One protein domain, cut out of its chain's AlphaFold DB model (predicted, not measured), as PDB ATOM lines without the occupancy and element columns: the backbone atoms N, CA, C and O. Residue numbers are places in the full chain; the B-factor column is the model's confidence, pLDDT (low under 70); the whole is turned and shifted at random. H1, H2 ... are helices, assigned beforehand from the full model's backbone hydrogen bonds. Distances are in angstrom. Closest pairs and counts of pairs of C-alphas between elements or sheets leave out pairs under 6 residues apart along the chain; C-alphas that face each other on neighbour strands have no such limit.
ATOM      1  N   ASP A 402      80.630 149.039  88.217       41.25
ATOM      2  CA  ASP A 402      81.137 148.337  87.024       41.25
ATOM      3  C   ASP A 402      82.298 149.106  86.349       41.25
ATOM      4  O   ASP A 402      83.108 148.509  85.641       41.25
ATOM      5  N   GLU A 403      82.440 150.409  86.633       43.75
ATOM      6  CA  GLU A 403      83.597 151.234  86.274       43.75
ATOM      7  C   GLU A 403      83.989 152.184  87.429       43.75
ATOM      8  O   GLU A 403      83.129 152.894  87.950       43.75
ATOM      9  N   PRO A 404      85.268 152.257  87.848       50.94
ATOM     10  CA  PRO A 404      85.682 153.165  88.917       50.94
ATOM     11  C   PRO A 404      85.595 154.628  88.462       50.94
ATOM     12  O   PRO A 404      86.074 154.961  87.375       50.94
ATOM     13  N   ASP A 405      85.054 155.492  89.327       58.44
ATOM     14  CA  ASP A 405      85.010 156.947  89.140       58.44
ATOM     15  C   ASP A 405      86.421 157.504  88.847       58.44
ATOM     16  O   ASP A 405      87.401 157.157  89.520       58.44
ATOM     17  N   ILE A 406      86.533 158.351  87.818       58.62
ATOM     18  CA  ILE A 406      87.803 158.910  87.315       58.62
ATOM     19  C   ILE A 406      88.519 159.681  88.423       58.62
ATOM     20  O   ILE A 406      89.744 159.589  88.551       58.62
ATOM     21  N   ASP A 407      87.755 160.379  89.261       56.44
ATOM     22  CA  ASP A 407      88.300 161.133  90.379       56.44
ATOM     23  C   ASP A 407      89.019 160.202  91.359       56.44
ATOM     24  O   ASP A 407      90.153 160.486  91.742       56.44
ATOM     25  N   PHE A 408      88.448 159.045  91.713       60.72
ATOM     26  CA  PHE A 408      89.127 158.114  92.618       60.72
ATOM     27  C   PHE A 408      90.384 157.515  91.994       60.72
ATOM     28  O   PHE A 408      91.387 157.404  92.684       60.72
ATOM     29  N   LYS A 409      90.381 157.177  90.699       63.44
ATOM     30  CA  LYS A 409      91.604 156.717  90.017       63.44
ATOM     31  C   LYS A 409      92.733 157.750  90.135       63.44
ATOM     32  O   LYS A 409      93.888 157.387  90.338       63.44
ATOM     33  N   ILE A 410      92.398 159.041  90.080       68.62
ATOM     34  CA  ILE A 410      93.345 160.136  90.327       68.62
ATOM     35  C   ILE A 410      93.795 160.155  91.797       68.62
ATOM     36  O   ILE A 410      94.988 160.278  92.061       68.62
ATOM     37  N   TRP A 411      92.878 160.025  92.761       64.75
ATOM     38  CA  TRP A 411      93.218 160.000  94.192       64.75
ATOM     39  C   TRP A 411      94.033 158.763  94.598       64.75
ATOM     40  O   TRP A 411      94.955 158.889  95.397       64.75
ATOM     41  N   GLY A 412      93.749 157.598  94.014       71.19
ATOM     42  CA  GLY A 412      94.475 156.348  94.221       71.19
ATOM     43  C   GLY A 412      95.894 156.412  93.666       71.19
ATOM     44  O   GLY A 412      96.832 156.028  94.349       71.19
ATOM     45  N   LEU A 413      96.093 157.015  92.490       75.88
ATOM     46  CA  LEU A 413      97.445 157.309  92.000       75.88
ATOM     47  C   LEU A 413      98.185 158.328  92.883       75.88
ATOM     48  O   LEU A 413      99.409 158.279  92.970       75.88
ATOM     49  N   LYS A 414      97.463 159.230  93.563       78.75
ATOM     50  CA  LYS A 414      98.037 160.221  94.490       78.75
ATOM     51  C   LYS A 414      98.312 159.697  95.900       78.75
ATOM     52  O   LYS A 414      99.007 160.387  96.641       78.75
ATOM     53  N   SER A 415      97.772 158.541  96.290       77.81
ATOM     54  CA  SER A 415      97.895 158.025  97.663       77.81
ATOM     55  C   SER A 415      99.309 157.548  98.002       77.81
ATOM     56  O   SER A 415      99.653 157.430  99.175       77.81
ATOM     57  N   GLU A 416     100.119 157.274  96.977       78.94
ATOM     58  CA  GLU A 416     101.431 156.633  97.076       78.94
ATOM     59  C   GLU A 416     101.440 155.277  97.807       78.94
ATOM     60  O   GLU A 416     102.491 154.837  98.296       78.94
ATOM     61  N   ASP A 417     100.276 154.632  97.909       80.25
ATOM     62  CA  ASP A 417     100.117 153.301  98.479       80.25
ATOM     63  C   ASP A 417     100.246 152.231  97.374       80.25
ATOM     64  O   ASP A 417      99.465 152.245  96.415       80.25
ATOM     65  N   PRO A 418     101.206 151.288  97.482       80.38
ATOM     66  CA  PRO A 418     101.426 150.255  96.473       80.38
ATOM     67  C   PRO A 418     100.202 149.405  96.140       80.38
ATOM     68  O   PRO A 418      99.981 149.109  94.968       80.38
ATOM     69  N   LEU A 419      99.407 149.024  97.144       80.25
ATOM     70  CA  LEU A 419      98.239 148.163  96.938       80.25
ATOM     71  C   LEU A 419      97.155 148.905  96.155       80.25
ATOM     72  O   LEU A 419      96.683 148.412  95.132       80.25
ATOM     73  N   THR A 420      96.844 150.133  96.571       75.12
ATOM     74  CA  THR A 420      95.863 150.990  95.893       75.12
ATOM     75  C   THR A 420      96.249 151.267  94.436       75.12
ATOM     76  O   THR A 420      95.394 151.282  93.552       75.12
ATOM     77  N   ILE A 421      97.538 151.473  94.151       80.31
ATOM     78  CA  ILE A 421      98.010 151.751  92.787       80.31
ATOM     79  C   ILE A 421      97.938 150.512  91.890       80.31
ATOM     80  O   ILE A 421      97.551 150.633  90.727       80.31
ATOM     81  N   ILE A 422      98.248 149.326  92.421       82.31
ATOM     82  CA  ILE A 422      98.064 148.056  91.700       82.31
ATOM     83  C   ILE A 422      96.586 147.875  91.321       82.31
ATOM     84  O   ILE A 422      96.292 147.632  90.151       82.31
ATOM     85  N   GLU A 423      95.657 148.113  92.257       72.88
ATOM     86  CA  GLU A 423      94.207 148.084  91.984       72.88
ATOM     87  C   GLU A 423      93.799 149.086  90.883       72.88
ATOM     88  O   GLU A 423      92.942 148.802  90.039       72.88
ATOM     89  N   CYS A 424      94.434 150.264  90.846       76.06
ATOM     90  CA  CYS A 424      94.161 151.277  89.827       76.06
ATOM     91  C   CYS A 424      94.487 150.781  88.406       76.06
ATOM     92  O   CYS A 424      93.711 151.042  87.481       76.06
ATOM     93  N   PHE A 425      95.586 150.038  88.221       78.12
ATOM     94  CA  PHE A 425      95.979 149.503  86.910       78.12
ATOM     95  C   PHE A 425      95.025 148.429  86.378       78.12
ATOM     96  O   PHE A 425      94.753 148.414  85.175       78.12
ATOM     97  N   ASP A 426      94.435 147.613  87.253       72.56
ATOM     98  CA  ASP A 426      93.437 146.609  86.858       72.56
ATOM     99  C   ASP A 426      92.110 147.253  86.382       72.56
ATOM    100  O   ASP A 426      91.356 146.667  85.606       72.56
ATOM    101  N   GLY A 427      91.835 148.501  86.780       62.31
ATOM    102  CA  GLY A 427      90.568 149.205  86.538       62.31
ATOM    103  C   GLY A 427      90.422 149.982  85.225       62.31
ATOM    104  O   GLY A 427      89.586 150.886  85.179       62.31
ATOM    105  N   LYS A 428      91.216 149.702  84.179       65.81
ATOM    106  CA  LYS A 428      91.275 150.491  82.921       65.81
ATOM    107  C   LYS A 428      91.485 151.994  83.183       65.81
ATOM    108  O   LYS A 428      90.564 152.812  83.096       65.81
ATOM    109  N   LEU A 429      92.704 152.372  83.556       73.12
ATOM    110  CA  LEU A 429      93.137 153.774  83.622       73.12
ATOM    111  C   LEU A 429      93.265 154.387  82.218       73.12
ATOM    112  O   LEU A 429      93.625 153.685  81.277       73.12
ATOM    113  N   ASN A 430      93.023 155.695  82.086       77.62
ATOM    114  CA  ASN A 430      93.409 156.453  80.892       77.62
ATOM    115  C   ASN A 430      94.878 156.901  81.016       77.62
ATOM    116  O   ASN A 430      95.345 157.242  82.106       77.62
ATOM    117  N   TYR A 431      95.593 156.957  79.893       80.81
ATOM    118  CA  TYR A 431      96.982 157.407  79.822       80.81
ATOM    119  C   TYR A 431      97.185 158.819  80.384       80.81
ATOM    120  O   TYR A 431      98.141 159.056  81.121       80.81
ATOM    121  N   GLU A 432      96.277 159.753  80.084       79.88
ATOM    122  CA  GLU A 432      96.384 161.137  80.570       79.88
ATOM    123  C   GLU A 432      96.361 161.212  82.100       79.88
ATOM    124  O   GLU A 432      97.122 161.965  82.707       79.88
ATOM    125  N   THR A 433      95.546 160.368  82.731       79.69
ATOM    126  CA  THR A 433      95.445 160.271  84.187       79.69
ATOM    127  C   THR A 433      96.748 159.776  84.808       79.69
ATOM    128  O   THR A 433      97.190 160.317  85.819       79.69
ATOM    129  N   ILE A 434      97.403 158.792  84.188       83.12
ATOM    130  CA  ILE A 434      98.713 158.305  84.637       83.12
ATOM    131  C   ILE A 434      99.769 159.400  84.459       83.12
ATOM    132  O   ILE A 434     100.527 159.681  85.383       83.12
ATOM    133  N   LYS A 435      99.770 160.073  83.302       83.12
ATOM    134  CA  LYS A 435     100.726 161.138  82.972       83.12
ATOM    135  C   LYS A 435     100.699 162.291  83.981       83.12
ATOM    136  O   LYS A 435     101.750 162.818  84.336       83.12
ATOM    137  N   LEU A 436      99.516 162.669  84.466       83.12
ATOM    138  CA  LEU A 436      99.363 163.734  85.463       83.12
ATOM    139  C   LEU A 436      99.865 163.348  86.865       83.12
ATOM    140  O   LEU A 436     100.122 164.239  87.670       83.12
ATOM    141  N   ASN A 437     100.019 162.051  87.160       86.12
ATOM    142  CA  ASN A 437     100.385 161.538  88.486       86.12
ATOM    143  C   ASN A 437     101.694 160.718  88.471       86.12
ATOM    144  O   ASN A 437     101.932 159.892  89.353       86.12
ATOM    145  N   LEU A 438     102.561 160.944  87.475       87.81
ATOM    146  CA  LEU A 438     103.868 160.281  87.366       87.81
ATOM    147  C   LEU A 438     104.768 160.466  88.603       87.81
ATOM    148  O   LEU A 438     105.399 159.485  88.996       87.81
ATOM    149  N   PRO A 439     104.838 161.649  89.256       86.12
ATOM    150  CA  PRO A 439     105.668 161.814  90.451       86.12
ATOM    151  C   PRO A 439     105.256 160.887  91.600       86.12
ATOM    152  O   PRO A 439     106.110 160.282  92.243       86.12
ATOM    153  N   GLN A 440     103.952 160.734  91.834       87.31
ATOM    154  CA  GLN A 440     103.425 159.868  92.889       87.31
ATOM    155  C   GLN A 440     103.596 158.396  92.519       87.31
ATOM    156  O   GLN A 440     104.039 157.607  93.349       87.31
ATOM    157  N   LEU A 441     103.352 158.032  91.256       87.88
ATOM    158  CA  LEU A 441     103.627 156.684  90.758       87.88
ATOM    159  C   LEU A 441     105.100 156.300  90.963       87.88
ATOM    160  O   LEU A 441     105.383 155.210  91.458       87.88
ATOM    161  N   ARG A 442     106.031 157.214  90.661       88.50
ATOM    162  CA  ARG A 442     107.471 157.029  90.888       88.50
ATOM    163  C   ARG A 442     107.786 156.737  92.356       88.50
ATOM    164  O   ARG A 442     108.525 155.796  92.643       88.50
ATOM    165  N   ASN A 443     107.227 157.518  93.282       86.50
ATOM    166  CA  ASN A 443     107.431 157.318  94.721       86.50
ATOM    167  C   ASN A 443     106.940 155.937  95.172       86.50
ATOM    168  O   ASN A 443     107.576 155.289  96.000       86.50
ATOM    169  N   THR A 444     105.844 155.456  94.598       87.25
ATOM    170  CA  THR A 444     105.288 154.138  94.911       87.25
ATOM    171  C   THR A 444     106.113 153.000  94.326       87.25
ATOM    172  O   THR A 444     106.347 152.007  95.010       87.25
ATOM    173  N   MET A 445     106.606 153.148  93.093       88.75
ATOM    174  CA  MET A 445     107.516 152.179  92.472       88.75
ATOM    175  C   MET A 445     108.793 151.995  93.303       88.75
ATOM    176  O   MET A 445     109.265 150.875  93.457       88.75
ATOM    177  N   LEU A 446     109.312 153.075  93.901       87.12
ATOM    178  CA  LEU A 446     110.442 153.013  94.837       87.12
ATOM    179  C   LEU A 446     110.111 152.258  96.134       87.12
ATOM    180  O   LEU A 446     110.998 151.649  96.728       87.12
ATOM    181  N   LYS A 447     108.851 152.299  96.589       86.06
ATOM    182  CA  LYS A 447     108.394 151.597  97.800       86.06
ATOM    183  C   LYS A 447     108.154 150.103  97.556       86.06
ATOM    184  O   LYS A 447     108.307 149.321  98.490       86.06
ATOM    185  N   ASN A 448     107.734 149.702  96.352       86.50
ATOM    186  CA  ASN A 448     107.384 148.313  96.047       86.50
ATOM    187  C   ASN A 448     107.573 147.966  94.556       86.50
ATOM    188  O   ASN A 448     106.902 148.522  93.686       86.50
ATOM    189  N   SER A 449     108.417 146.967  94.276       86.62
ATOM    190  CA  SER A 449     108.718 146.480  92.922       86.62
ATOM    191  C   SER A 449     107.525 145.833  92.210       86.62
ATOM    192  O   SER A 449     107.471 145.853  90.986       86.62
ATOM    193  N   ASN A 450     106.522 145.317  92.930       87.88
ATOM    194  CA  ASN A 450     105.337 144.707  92.308       87.88
ATOM    195  C   ASN A 450     104.504 145.722  91.513       87.88
ATOM    196  O   ASN A 450     103.819 145.358  90.557       87.88
ATOM    197  N   VAL A 451     104.583 147.007  91.874       89.62
ATOM    198  CA  VAL A 451     103.943 148.092  91.115       89.62
ATOM    199  C   VAL A 451     104.552 148.195  89.715       89.62
ATOM    200  O   VAL A 451     103.842 148.494  88.758       89.62
ATOM    201  N   ILE A 452     105.850 147.910  89.584       90.19
ATOM    202  CA  ILE A 452     106.591 147.956  88.319       90.19
ATOM    203  C   ILE A 452     106.109 146.841  87.390       90.19
ATOM    204  O   ILE A 452     105.778 147.117  86.241       90.19
ATOM    205  N   GLU A 453     105.983 145.613  87.900       89.56
ATOM    206  CA  GLU A 453     105.436 144.486  87.130       89.56
ATOM    207  C   GLU A 453     104.021 144.783  86.631       89.56
ATOM    208  O   GLU A 453     103.717 144.622  85.446       89.56
ATOM    209  N   LYS A 454     103.160 145.323  87.501       88.75
ATOM    210  CA  LYS A 454     101.785 145.635  87.103       88.75
ATOM    211  C   LYS A 454     101.690 146.792  86.115       88.75
ATOM    212  O   LYS A 454     100.868 146.763  85.198       88.75
ATOM    213  N   LEU A 455     102.573 147.781  86.244       90.19
ATOM    214  CA  LEU A 455     102.706 148.856  85.270       90.19
ATOM    215  C   LEU A 455     103.172 148.331  83.901       90.19
ATOM    216  O   LEU A 455     102.683 148.797  82.869       90.19
ATOM    217  N   LEU A 456     104.106 147.375  83.873       91.00
ATOM    218  CA  LEU A 456     104.571 146.730  82.643       91.00
ATOM    219  C   LEU A 456     103.446 145.954  81.955       91.00
ATOM    220  O   LEU A 456     103.199 146.174  80.768       91.00
ATOM    221  N   GLU A 457     102.718 145.120  82.699       90.19
ATOM    222  CA  GLU A 457     101.547 144.404  82.181       90.19
ATOM    223  C   GLU A 457     100.510 145.369  81.597       90.19
ATOM    224  O   GLU A 457     100.016 145.165  80.486       90.19
ATOM    225  N   TYR A 458     100.209 146.457  82.311       89.19
ATOM    226  CA  TYR A 458      99.273 147.475  81.847       89.19
ATOM    227  C   TYR A 458      99.739 148.138  80.536       89.19
ATOM    228  O   TYR A 458      98.939 148.276  79.606       89.19
ATOM    229  N   GLN A 459     101.015 148.528  80.434       90.25
ATOM    230  CA  GLN A 459     101.580 149.144  79.226       90.25
ATOM    231  C   GLN A 459     101.555 148.187  78.026       90.25
ATOM    232  O   GLN A 459     101.188 148.598  76.925       90.25
ATOM    233  N   ILE A 460     101.868 146.904  78.241       90.31
ATOM    234  CA  ILE A 460     101.848 145.865  77.200       90.31
ATOM    235  C   ILE A 460     100.419 145.588  76.726       90.31
ATOM    236  O   ILE A 460     100.153 145.638  75.524       90.31
ATOM    237  N   ASN A 461      99.488 145.348  77.652       88.38
ATOM    238  CA  ASN A 461      98.104 144.995  77.327       88.38
ATOM    239  C   ASN A 461      97.379 146.116  76.573       88.38
ATOM    240  O   ASN A 461      96.594 145.844  75.666       88.38
ATOM    241  N   ASN A 462      97.663 147.375  76.917       85.25
ATOM    242  CA  ASN A 462      97.022 148.533  76.294       85.25
ATOM    243  C   ASN A 462      97.844 149.156  75.152       85.25
ATOM    244  O   ASN A 462      97.359 150.086  74.510       85.25
ATOM    245  N   LYS A 463      99.063 148.663  74.880       87.12
ATOM    246  CA  LYS A 463     100.022 149.245  73.918       87.12
ATOM    247  C   LYS A 463     100.302 150.735  74.170       87.12
ATOM    248  O   LYS A 463     100.351 151.541  73.242       87.12
ATOM    249  N   ILE A 464     100.467 151.104  75.438       87.44
ATOM    250  CA  ILE A 464     100.720 152.479  75.890       87.44
ATOM    251  C   ILE A 464     102.169 152.592  76.369       87.44
ATOM    252  O   ILE A 464     102.651 151.712  77.074       87.44
ATOM    253  N   ILE A 465     102.845 153.698  76.039       86.12
ATOM    254  CA  ILE A 465     104.241 153.946  76.430       86.12
ATOM    255  C   ILE A 465     104.338 155.200  77.301       86.12
ATOM    256  O   ILE A 465     104.010 156.315  76.877       86.12
ATOM    257  N   ILE A 466     104.857 155.038  78.514       87.69
ATOM    258  CA  ILE A 466     105.231 156.150  79.389       87.69
ATOM    259  C   ILE A 466     106.683 156.527  79.087       87.69
ATOM    260  O   ILE A 466     107.607 155.814  79.456       87.69
ATOM    261  N   ARG A 467     106.883 157.664  78.409       84.44
ATOM    262  CA  ARG A 467     108.207 158.159  77.977       84.44
ATOM    263  C   ARG A 467     108.953 158.976  79.044       84.44
ATOM    264  O   ARG A 467     109.843 159.752  78.715       84.44
ATOM    265  N   ASP A 468     108.560 158.860  80.310       87.62
ATOM    266  CA  ASP A 468     109.243 159.558  81.398       87.62
ATOM    267  C   ASP A 468     110.548 158.833  81.751       87.62
ATOM    268  O   ASP A 468     110.525 157.673  82.163       87.62
ATOM    269  N   ILE A 469     111.682 159.525  81.606       86.19
ATOM    270  CA  ILE A 469     113.024 158.957  81.814       86.19
ATOM    271  C   ILE A 469     113.177 158.388  83.231       86.19
ATOM    272  O   ILE A 469     113.807 157.352  83.414       86.19
ATOM    273  N   SER A 470     112.586 159.029  84.245       86.75
ATOM    274  CA  SER A 470     112.733 158.578  85.632       86.75
ATOM    275  C   SER A 470     111.987 157.270  85.903       86.75
ATOM    276  O   SER A 470     112.491 156.419  86.633       86.75
ATOM    277  N   ILE A 471     110.827 157.084  85.271       89.81
ATOM    278  CA  ILE A 471     110.058 155.835  85.331       89.81
ATOM    279  C   ILE A 471     110.761 154.736  84.535       89.81
ATOM    280  O   ILE A 471     110.895 153.622  85.032       89.81
ATOM    281  N   ILE A 472     111.248 155.049  83.328       90.00
ATOM    282  CA  ILE A 472     111.976 154.086  82.488       90.00
ATOM    283  C   ILE A 472     113.225 153.581  83.212       90.00
ATOM    284  O   ILE A 472     113.445 152.376  83.256       90.00
ATOM    285  N   ASN A 473     113.990 154.466  83.854       87.44
ATOM    286  CA  ASN A 473     115.163 154.064  84.630       87.44
ATOM    287  C   ASN A 473     114.791 153.144  85.803       87.44
ATOM    288  O   ASN A 473     115.482 152.163  86.046       87.44
TER     289      ASN A 473
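Overview. This is residues 402 to 473 of the 839 residues of the protein "Ribosomal protein L36E" of Enterocytozoon bieneusi (strain H348) (UniProt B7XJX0). Six short helices fold into a compact, rounded body: H2 and H5 lie side by side running the same way, H1 folds back on H2 as a hairpin, and H4 meets the last residues of H1 and packs on H2. The small H3 packs lightly on H1, and the five-residue H6 packs lightly on H4 at the end of the longest axis opposite residue 402. The printed part has 72 residues with six named helices, H1 to H6 in order, and no named strand; the class is all helix. The whole is compact, with a radius of gyration of the C-alphas of 11.0 A and spans of 34 by 25 by 20 A.

Along the chain. Start at residue 402 and go on to C-alpha 406 at (87.803, 158.910, 87.315), where H1 begins; it runs through residues 406 to 414, 12.6 A long. H2 follows at residues 418 to 426, 13.0 A long, and then H3 at residues 431 to 436, 8.8 A long. Find C-alpha 438 at (103.868, 160.281, 87.366): from there H4 runs to residue 447, over 14.3 A. H5, residues 450 to 462, is the longest helix at 18.4 A. H6, residues 469 to 473, is 6.0 A long and ends at C-alpha 473, at (115.163, 154.064, 84.630).

Arrangement. Look first at the helical hairpin of H1 and H2, which touch, with Leu 413 and Ile 421 as closest C-alphas at 5.6 A; they run opposite ways at a steep tilt of 35.5 degrees, only just past shallow. H1 and H3 only just touch, with 3 pairs of C-alphas within 8 A, the closest those of Ile 410 and Thr 433 at 6.5 A. H1 and H4 touch only at their ends, the closest C-alphas being those of Lys 414 and Gln 440, 5.6 A apart. H2 touches H5 the same way at a shallow tilt of 12 degrees, the closest C-alphas being those of Ile 422 and Val 451 at 5.9 A. H2 also touches H4, opposite ways at a steep tilt of 56 degrees, with the C-alphas of Pro 418 and Thr 444 closest at 5.7 A. H4 and H5 only just touch, only at the corner, with 3 pairs of C-alphas within 8 A; H5 does so with residues 451 to 452 alone, and the closest C-alphas, of Met 445 and Val 451, are 5.6 A apart. H4 and H6 only just touch, with 3 pairs of C-alphas within 8 A, the closest those of Arg 442 and Ile 471 at 6.2 A. H3 and H4 meet only through their link, while H3 and H5, for instance, are apart. In the backbones of H1, H2, H3, H4, H5 and H6, every O i to N i+4 pair is within hydrogen-bond range.

Size, cuts and confidence. The two C-alphas farthest apart are those of Asp 402 and Asn 473, at 34.6 A. The printed part has no cut and no long link; the link from H5 to H6, six residues, is short, and the other four are tight. The mean pLDDT of the printed part is 79.9; look for values under 70 at residues 402 to 411 and 427 to 428.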